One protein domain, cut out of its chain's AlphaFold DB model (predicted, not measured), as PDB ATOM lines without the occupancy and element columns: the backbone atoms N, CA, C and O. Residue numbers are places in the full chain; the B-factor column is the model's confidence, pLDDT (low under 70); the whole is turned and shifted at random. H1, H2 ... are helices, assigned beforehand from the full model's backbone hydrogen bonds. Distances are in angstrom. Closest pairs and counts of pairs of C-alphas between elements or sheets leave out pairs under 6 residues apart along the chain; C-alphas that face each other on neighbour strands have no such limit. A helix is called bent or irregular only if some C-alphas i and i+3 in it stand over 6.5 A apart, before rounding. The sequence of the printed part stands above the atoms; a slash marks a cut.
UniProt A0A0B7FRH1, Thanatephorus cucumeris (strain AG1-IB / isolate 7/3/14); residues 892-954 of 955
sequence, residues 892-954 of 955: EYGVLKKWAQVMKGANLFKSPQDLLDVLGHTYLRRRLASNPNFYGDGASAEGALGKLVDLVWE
ATOM      1  N   GLU A 892      23.929 123.161 161.912       68.81
ATOM      2  CA  GLU A 892      23.957 124.302 160.977       68.81
ATOM      3  C   GLU A 892      24.734 124.037 159.675       68.81
ATOM      4  O   GLU A 892      25.318 124.952 159.086       68.81
ATOM      5  N   TYR A 893      24.761 122.784 159.204       79.81
ATOM      6  CA  TYR A 893      25.424 122.416 157.947       79.81
ATOM      7  C   TYR A 893      26.930 122.737 157.954       79.81
ATOM      8  O   TYR A 893      27.530 122.965 156.899       79.81
ATOM      9  N   GLY A 894      27.562 122.790 159.136       80.00
ATOM     10  CA  GLY A 894      28.879 123.411 159.325       80.00
ATOM     11  C   GLY A 894      29.991 122.854 158.427       80.00
ATOM     12  O   GLY A 894      30.794 123.621 157.888       80.00
ATOM     13  N   VAL A 895      30.015 121.534 158.204       84.44
ATOM     14  CA  VAL A 895      30.990 120.875 157.310       84.44
ATOM     15  C   VAL A 895      30.813 121.350 155.866       84.44
ATOM     16  O   VAL A 895      31.784 121.744 155.214       84.44
ATOM     17  N   LEU A 896      29.567 121.360 155.391       85.88
ATOM     18  CA  LEU A 896      29.205 121.774 154.041       85.88
ATOM     19  C   LEU A 896      29.465 123.269 153.834       85.88
ATOM     20  O   LEU A 896      30.073 123.646 152.834       85.88
ATOM     21  N   LYS A 897      29.082 124.111 154.803       86.12
ATOM     22  CA  LYS A 897      29.298 125.565 154.771       86.12
ATOM     23  C   LYS A 897      30.777 125.917 154.700       86.12
ATOM     24  O   LYS A 897      31.193 126.659 153.808       86.12
ATOM     25  N   LYS A 898      31.591 125.327 155.581       85.50
ATOM     26  CA  LYS A 898      33.048 125.516 155.580       85.50
ATOM     27  C   LYS A 898      33.660 125.129 154.235       85.50
ATOM     28  O   LYS A 898      34.498 125.854 153.706       85.50
ATOM     29  N   TRP A 899      33.244 123.997 153.677       83.56
ATOM     30  CA  TRP A 899      33.763 123.534 152.398       83.56
ATOM     31  C   TRP A 899      33.323 124.428 151.232       83.56
ATOM     32  O   TRP A 899      34.164 124.866 150.448       83.56
ATOM     33  N   ALA A 900      32.040 124.787 151.157       85.00
ATOM     34  CA  ALA A 900      31.512 125.675 150.123       85.00
ATOM     35  C   ALA A 900      32.214 127.045 150.126       85.00
ATOM     36  O   ALA A 900      32.548 127.566 149.061       85.00
ATOM     37  N   GLN A 901      32.507 127.606 151.305       85.44
ATOM     38  CA  GLN A 901      33.270 128.852 151.438       85.44
ATOM     39  C   GLN A 901      34.694 128.735 150.876       85.44
ATOM     40  O   GLN A 901      35.140 129.630 150.156       85.44
ATOM     41  N   VAL A 902      35.395 127.627 151.145       83.50
ATOM     42  CA  VAL A 902      36.734 127.372 150.583       83.50
ATOM     43  C   VAL A 902      36.676 127.265 149.057       83.50
ATOM     44  O   VAL A 902      37.475 127.897 148.364       83.50
ATOM     45  N   MET A 903      35.696 126.536 148.519       82.25
ATOM     46  CA  MET A 903      35.533 126.347 147.071       82.25
ATOM     47  C   MET A 903      35.153 127.647 146.345       82.25
ATOM     48  O   MET A 903      35.626 127.898 145.232       82.25
ATOM     49  N   LYS A 904      34.353 128.511 146.987       83.56
ATOM     50  CA  LYS A 904      34.068 129.876 146.513       83.56
ATOM     51  C   LYS A 904      35.315 130.758 146.537       83.56
ATOM     52  O   LYS A 904      35.600 131.427 145.548       83.56
ATOM     53  N   GLY A 905      36.083 130.735 147.631       82.25
ATOM     54  CA  GLY A 905      37.339 131.486 147.753       82.25
ATOM     55  C   GLY A 905      38.378 131.091 146.697       82.25
ATOM     56  O   GLY A 905      39.128 131.937 146.219       82.25
ATOM     57  N   ALA A 906      38.363 129.826 146.274       78.69
ATOM     58  CA  ALA A 906      39.178 129.299 145.182       78.69
ATOM     59  C   ALA A 906      38.618 129.561 143.765       78.69
ATOM     60  O   ALA A 906      39.215 129.114 142.784       78.69
ATOM     61  N   ASN A 907      37.484 130.260 143.640       79.19
ATOM     62  CA  ASN A 907      36.795 130.568 142.380       79.19
ATOM     63  C   ASN A 907      36.380 129.325 141.552       79.19
ATOM     64  O   ASN A 907      36.278 129.387 140.323       79.19
ATOM     65  N   LEU A 908      36.157 128.189 142.225       75.00
ATOM     66  CA  LEU A 908      35.662 126.955 141.607       75.00
ATOM     67  C   LEU A 908      34.138 126.901 141.560       75.00
ATOM     68  O   LEU A 908      33.576 126.468 140.561       75.00
ATOM     69  N   PHE A 909      33.483 127.338 142.634       81.50
ATOM     70  CA  PHE A 909      32.031 127.458 142.689       81.50
ATOM     71  C   PHE A 909      31.620 128.820 142.164       81.50
ATOM     72  O   PHE A 909      31.750 129.835 142.849       81.50
ATOM     73  N   LYS A 910      31.145 128.819 140.920       82.12
ATOM     74  CA  LYS A 910      30.688 130.014 140.206       82.12
ATOM     75  C   LYS A 910      29.188 130.202 140.363       82.12
ATOM     76  O   LYS A 910      28.711 131.332 140.297       82.12
ATOM     77  N   SER A 911      28.459 129.109 140.576       86.50
ATOM     78  CA  SER A 911      27.009 129.116 140.710       86.50
ATOM     79  C   SER A 911      26.527 128.180 141.827       86.50
ATOM     80  O   SER A 911      27.207 127.201 142.141       86.50
ATOM     81  N   PRO A 912      25.336 128.432 142.402       85.31
ATOM     82  CA  PRO A 912      24.694 127.507 143.337       85.31
ATOM     83  C   PRO A 912      24.502 126.092 142.766       85.31
ATOM     84  O   PRO A 912      24.493 125.120 143.518       85.31
ATOM     85  N   GLN A 913      24.410 125.965 141.436       86.75
ATOM     86  CA  GLN A 913      24.302 124.681 140.745       86.75
ATOM     87  C   GLN A 913      25.518 123.780 141.002       86.75
ATOM     88  O   GLN A 913      25.348 122.582 141.201       86.75
ATOM     89  N   ASP A 914      26.724 124.349 141.100       83.12
ATOM     90  CA  ASP A 914      27.946 123.573 141.357       83.12
ATOM     91  C   ASP A 914      27.885 122.876 142.732       83.12
ATOM     92  O   ASP A 914      28.346 121.747 142.905       83.12
ATOM     93  N   LEU A 915      27.279 123.542 143.724       85.25
ATOM     94  CA  LEU A 915      27.053 122.972 145.052       85.25
ATOM     95  C   LEU A 915      25.943 121.912 145.022       85.25
ATOM     96  O   LEU A 915      26.072 120.871 145.668       85.25
ATOM     97  N   LEU A 916      24.877 122.158 144.256       87.56
ATOM     98  CA  LEU A 916      23.778 121.210 144.082       87.56
ATOM     99  C   LEU A 916      24.253 119.898 143.435       87.56
ATOM    100  O   LEU A 916      23.850 118.821 143.877       87.56
ATOM    101  N   ASP A 917      25.151 119.975 142.452       83.88
ATOM    102  CA  ASP A 917      25.723 118.805 141.778       83.88
ATOM    103  C   ASP A 917      26.518 117.929 142.761       83.88
ATOM    104  O   ASP A 917      26.356 116.705 142.793       83.88
ATOM    105  N   VAL A 918      27.310 118.543 143.649       84.00
ATOM    106  CA  VAL A 918      28.040 117.825 144.708       84.00
ATOM    107  C   VAL A 918      27.077 117.182 145.703       84.00
ATOM    108  O   VAL A 918      27.241 116.009 146.056       84.00
ATOM    109  N   LEU A 919      26.039 117.914 146.114       88.12
ATOM    110  CA  LEU A 919      24.979 117.374 146.965       88.12
ATOM    111  C   LEU A 919      24.231 116.217 146.291       88.12
ATOM    112  O   LEU A 919      23.813 115.285 146.980       88.12
ATOM    113  N   GLY A 920      24.148 116.188 144.960       87.62
ATOM    114  CA  GLY A 920      23.609 115.065 144.188       87.62
ATOM    115  C   GLY A 920      24.315 113.724 144.441       87.62
ATOM    116  O   GLY A 920      23.705 112.664 144.272       87.62
ATOM    117  N   HIS A 921      25.568 113.742 144.907       89.06
ATOM    118  CA  HIS A 921      26.352 112.540 145.207       89.06
ATOM    119  C   HIS A 921      26.287 112.077 146.667       89.06
ATOM    120  O   HIS A 921      26.876 111.037 146.985       89.06
ATOM    121  N   THR A 922      25.571 112.795 147.528       93.75
ATOM    122  CA  THR A 922      25.490 112.526 148.972       93.75
ATOM    123  C   THR A 922      24.557 111.373 149.331       93.75
ATOM    124  O   THR A 922      23.715 110.949 148.528       93.75
ATOM    125  N   TYR A 923      24.718 110.840 150.544       94.81
ATOM    126  CA  TYR A 923      23.763 109.893 151.113       94.81
ATOM    127  C   TYR A 923      22.463 110.618 151.491       94.81
ATOM    128  O   TYR A 923      21.380 110.078 151.256       94.81
ATOM    129  N   LEU A 924      22.558 111.883 151.917       93.56
ATOM    130  CA  LEU A 924      21.435 112.792 152.126       93.56
ATOM    131  C   LEU A 924      20.483 112.815 150.926       93.56
ATOM    132  O   LEU A 924      19.282 112.638 151.104       93.56
ATOM    133  N   ARG A 925      20.987 112.962 149.689       92.06
ATOM    134  CA  ARG A 925      20.136 112.944 148.479       92.06
ATOM    135  C   ARG A 925      19.310 111.662 148.369       92.06
ATOM    136  O   ARG A 925      18.167 111.714 147.918       92.06
ATOM    137  N   ARG A 926      19.880 110.513 148.748       91.56
ATOM    138  CA  ARG A 926      19.168 109.225 148.742       91.56
ATOM    139  C   ARG A 926      18.117 109.182 149.843       91.56
ATOM    140  O   ARG A 926      16.975 108.832 149.557       91.56
ATOM    141  N   ARG A 927      18.475 109.606 151.056       91.81
ATOM    142  CA  ARG A 927      17.564 109.610 152.206       91.81
ATOM    143  C   ARG A 927      16.443 110.639 152.100       91.81
ATOM    144  O   ARG A 927      15.329 110.337 152.498       91.81
ATOM    145  N   LEU A 928      16.657 111.784 151.456       91.12
ATOM    146  CA  LEU A 928      15.585 112.732 151.132       91.12
ATOM    147  C   LEU A 928      14.526 112.131 150.198       91.12
ATOM    148  O   LEU A 928      13.370 112.533 150.245       91.12
ATOM    149  N   ALA A 929      14.895 111.170 149.347       88.94
ATOM    150  CA  ALA A 929      13.939 110.494 148.472       88.94
ATOM    151  C   ALA A 929      13.167 109.370 149.184       88.94
ATOM    152  O   ALA A 929      12.025 109.094 148.818       88.94
ATOM    153  N   SER A 930      13.779 108.703 150.170       89.00
ATOM    154  CA  SER A 930      13.171 107.570 150.879       89.00
ATOM    155  C   SER A 930      12.507 107.940 152.206       89.00
ATOM    156  O   SER A 930      11.553 107.269 152.589       89.00
ATOM    157  N   ASN A 931      12.973 108.989 152.884       90.56
ATOM    158  CA  ASN A 931      12.488 109.461 154.181       90.56
ATOM    159  C   ASN A 931      12.543 111.005 154.295       90.56
ATOM    160  O   ASN A 931      13.285 111.541 155.121       90.56
ATOM    161  N   PRO A 932      11.787 111.759 153.473       88.94
ATOM    162  CA  PRO A 932      11.864 113.224 153.443       88.94
ATOM    163  C   PRO A 932      11.469 113.884 154.775       88.94
ATOM    164  O   PRO A 932      12.072 114.883 155.160       88.94
ATOM    165  N   ASN A 933      10.503 113.323 155.515       88.38
ATOM    166  CA  ASN A 933      10.029 113.899 156.779       88.38
ATOM    167  C   ASN A 933      11.047 113.822 157.926       88.38
ATOM    168  O   ASN A 933      10.937 114.579 158.884       88.38
ATOM    169  N   PHE A 934      12.060 112.951 157.853       88.38
ATOM    170  CA  PHE A 934      13.147 112.962 158.842       88.38
ATOM    171  C   PHE A 934      13.930 114.288 158.824       88.38
ATOM    172  O   PHE A 934      14.477 114.713 159.839       88.38
ATOM    173  N   TYR A 935      13.949 114.947 157.668       86.69
ATOM    174  CA  TYR A 935      14.812 116.075 157.340       86.69
ATOM    175  C   TYR A 935      14.103 117.438 157.336       86.69
ATOM    176  O   TYR A 935      14.738 118.456 157.069       86.69
ATOM    177  N   GLY A 936      12.796 117.470 157.600       79.50
ATOM    178  CA  GLY A 936      11.978 118.681 157.567       79.50
ATOM    179  C   GLY A 936      10.533 118.371 157.189       79.50
ATOM    180  O   GLY A 936      10.071 117.243 157.336       79.50
ATOM    181  N   ASP A 937       9.824 119.359 156.649       66.81
ATOM    182  CA  ASP A 937       8.363 119.310 156.451       66.81
ATOM    183  C   ASP A 937       7.902 118.445 155.258       66.81
ATOM    184  O   ASP A 937       6.898 118.739 154.617       66.81
ATOM    185  N   GLY A 938       8.653 117.404 154.885       64.12
ATOM    186  CA  GLY A 938       8.288 116.528 153.763       64.12
ATOM    187  C   GLY A 938       8.398 117.191 152.381       64.12
ATOM    188  O   GLY A 938       7.802 116.714 151.418       64.12
ATOM    189  N   ALA A 939       9.156 118.290 152.261       62.81
ATOM    190  CA  ALA A 939       9.426 118.942 150.980       62.81
ATOM    191  C   ALA A 939      10.055 117.963 149.970       62.81
ATOM    192  O   ALA A 939      10.771 117.031 150.348       62.81
ATOM    193  N   SER A 940       9.824 118.194 148.670       76.31
ATOM    194  CA  SER A 940      10.446 117.381 147.619       76.31
ATOM    195  C   SER A 940      11.966 117.364 147.791       76.31
ATOM    196  O   SER A 940      12.568 118.358 148.204       76.31
ATOM    197  N   ALA A 941      12.612 116.247 147.447       78.25
ATOM    198  CA  ALA A 941      14.059 116.109 147.615       78.25
ATOM    199  C   ALA A 941      14.858 117.219 146.901       78.25
ATOM    200  O   ALA A 941      15.969 117.536 147.309       78.25
ATOM    201  N   GLU A 942      14.321 117.801 145.825       80.88
ATOM    202  CA  GLU A 942      14.914 118.957 145.139       80.88
ATOM    203  C   GLU A 942      14.670 120.269 145.884       80.88
ATOM    204  O   GLU A 942      15.598 121.054 146.026       80.88
ATOM    205  N   GLY A 943      13.469 120.482 146.429       81.88
ATOM    206  CA  GLY A 943      13.168 121.660 147.240       81.88
ATOM    207  C   GLY A 943      13.978 121.708 148.538       81.88
ATOM    208  O   GLY A 943      14.476 122.765 148.908       81.88
ATOM    209  N   ALA A 944      14.160 120.565 149.207       82.19
ATOM    210  CA  ALA A 944      14.982 120.472 150.415       82.19
ATOM    211  C   ALA A 944      16.462 120.782 150.131       82.19
ATOM    212  O   ALA A 944      17.082 121.554 150.858       82.19
ATOM    213  N   LEU A 945      17.014 120.240 149.039       85.62
ATOM    214  CA  LEU A 945      18.387 120.544 148.631       85.62
ATOM    215  C   LEU A 945      18.546 121.978 148.127       85.62
ATOM    216  O   LEU A 945      19.562 122.589 148.424       85.62
ATOM    217  N   GLY A 946      17.556 122.527 147.419       84.25
ATOM    218  CA  GLY A 946      17.542 123.933 147.014       84.25
ATOM    219  C   GLY A 946      17.621 124.862 148.224       84.25
ATOM    220  O   GLY A 946      18.542 125.664 148.310       84.25
ATOM    221  N   LYS A 947      16.755 124.650 149.227       83.19
ATOM    222  CA  LYS A 947      16.804 125.391 150.502       83.19
ATOM    223  C   LYS A 947      18.164 125.268 151.193       83.19
ATOM    224  O   LYS A 947      18.685 126.254 151.703       83.19
ATOM    225  N   LEU A 948      18.741 124.066 151.217       84.25
ATOM    226  CA  LEU A 948      20.067 123.836 151.789       84.25
ATOM    227  C   LEU A 948      21.154 124.617 151.038       84.25
ATOM    228  O   LEU A 948      22.016 125.234 151.662       84.25
ATOM    229  N   VAL A 949      21.111 124.591 149.705       86.69
ATOM    230  CA  VAL A 949      22.022 125.352 148.850       86.69
ATOM    231  C   VAL A 949      21.871 126.839 149.127       86.69
ATOM    232  O   VAL A 949      22.891 127.476 149.346       86.69
ATOM    233  N   ASP A 950      20.653 127.372 149.194       85.75
ATOM    234  CA  ASP A 950      20.406 128.790 149.472       85.75
ATOM    235  C   ASP A 950      21.002 129.199 150.830       85.75
ATOM    236  O   ASP A 950      21.807 130.128 150.895       85.75
ATOM    237  N   LEU A 951      20.737 128.426 151.890       83.50
ATOM    238  CA  LEU A 951      21.264 128.673 153.241       83.50
ATOM    239  C   LEU A 951      22.799 128.619 153.322       83.50
ATOM    240  O   LEU A 951      23.419 129.378 154.068       83.50
ATOM    241  N   VAL A 952      23.427 127.706 152.581       83.94
ATOM    242  CA  VAL A 952      24.894 127.573 152.530       83.94
ATOM    243  C   VAL A 952      25.516 128.602 151.585       83.94
ATOM    244  O   VAL A 952      26.687 128.978 151.731       83.94
ATOM    245  N   TRP A 953      24.765 129.030 150.571       82.25
ATOM    246  CA  TRP A 953      25.243 129.946 149.554       82.25
ATOM    247  C   TRP A 953      25.172 131.406 150.009       82.25
ATOM    248  O   TRP A 953      26.037 132.194 149.602       82.25
ATOM    249  N   GLU A 954      24.199 131.757 150.850       72.06
ATOM    250  CA  GLU A 954      24.106 133.062 151.509       72.06
ATOM    251  C   GLU A 954      25.318 133.335 152.424       72.06
ATOM    252  O   GLU A 954      25.973 132.418 152.926       72.06
TER     253      GLU A 954
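What this domain is: This is residues 892 to 954 of the 955 residues of a protein of Thanatephorus cucumeris (strain AG1-IB / isolate 7/3/14) (UniProt A0A0B7FRH1). This is an elongated domain of helices alone, with H5 running back along one side of it and meeting three other helices along its length: H2 packs on H5 at a steep angle, H1 meets the last residues of H5 partway along its own length, and H3 meets the first residues of H5. H1 and the link after it reach one end of the long axis, while H3 and the small H4 make the other end. The printed part has 63 residues with five named helices, in the order H1, H2, H3, H4, H5, and no named strand; the class is all helix. It is compact, with a radius of gyration of the C-alphas of 11.8 A, and the C-alphas span 34 by 20 by 16 A.

How they stand to each other: H1, residues 892 to 905, is the longest helix by residues; it touches H5, residues 941 to 953, with residues 952 to 953 of H5 alone taking part. Their closest C-alphas, those of Lys 897 and Val 952, are 5.3 A apart, and the two run the same way at a steep tilt of 62 degrees. H5 is the hub, touching three helices. It touches H2, residues 912 to 919, where the closest C-alphas, of Pro 912 and Val 949, are 6.5 A apart; they run opposite ways at a steep tilt of 61 degrees. With residues 941 to 945 alone, H5 touches H3, residues 923 to 930; the closest C-alphas, of Leu 928 and Ala 941, are 5.1 A apart, and the two run opposite ways at a tilt of 35.5 degrees, only just steep. These three touching pairs make the helix packing mostly crossed, with no shallow tilt among them. H4, residues 932 to 935, touches no helix but is near H3, the closest C-alphas, of Leu 928 and Tyr 935, being 7.1 A apart. H1 and H2 are close but not clearly touching, with the C-alphas of Ala 900 and Leu 915 closest at 7.3 A. H1 and H3, H1 and H4, and H2 and H4 are apart. In H2 and H5 every O i to N i+4 pair is within hydrogen-bond range, against 9 of 10 in H1 and 3 of 4 in H3; H4 is too short for such a pair.

Where its parts are: H1 begins at C-alpha 892, (23.957, 124.302, 160.977), and is 20.1 A long; it is irregular, with C-alphas 892 and 895 8.6 A apart. H2 and H3 are each 10.8 A long, and H3 begins at C-alpha 923, (23.763, 109.893, 151.113). H4 is 5.7 A long. H5, 17.9 A long, ends at C-alpha 953, (25.243, 129.946, 149.554).

The domain as a whole: The two C-alphas farthest apart, those of Ala 906 and Asn 933, are 34.9 A from each other. The printed part has no cut and no long link: H1 to H2 is short, and the other three are tight. The mean pLDDT of the printed part is 83.7, with residue 892 and residues 937 to 939 under 70.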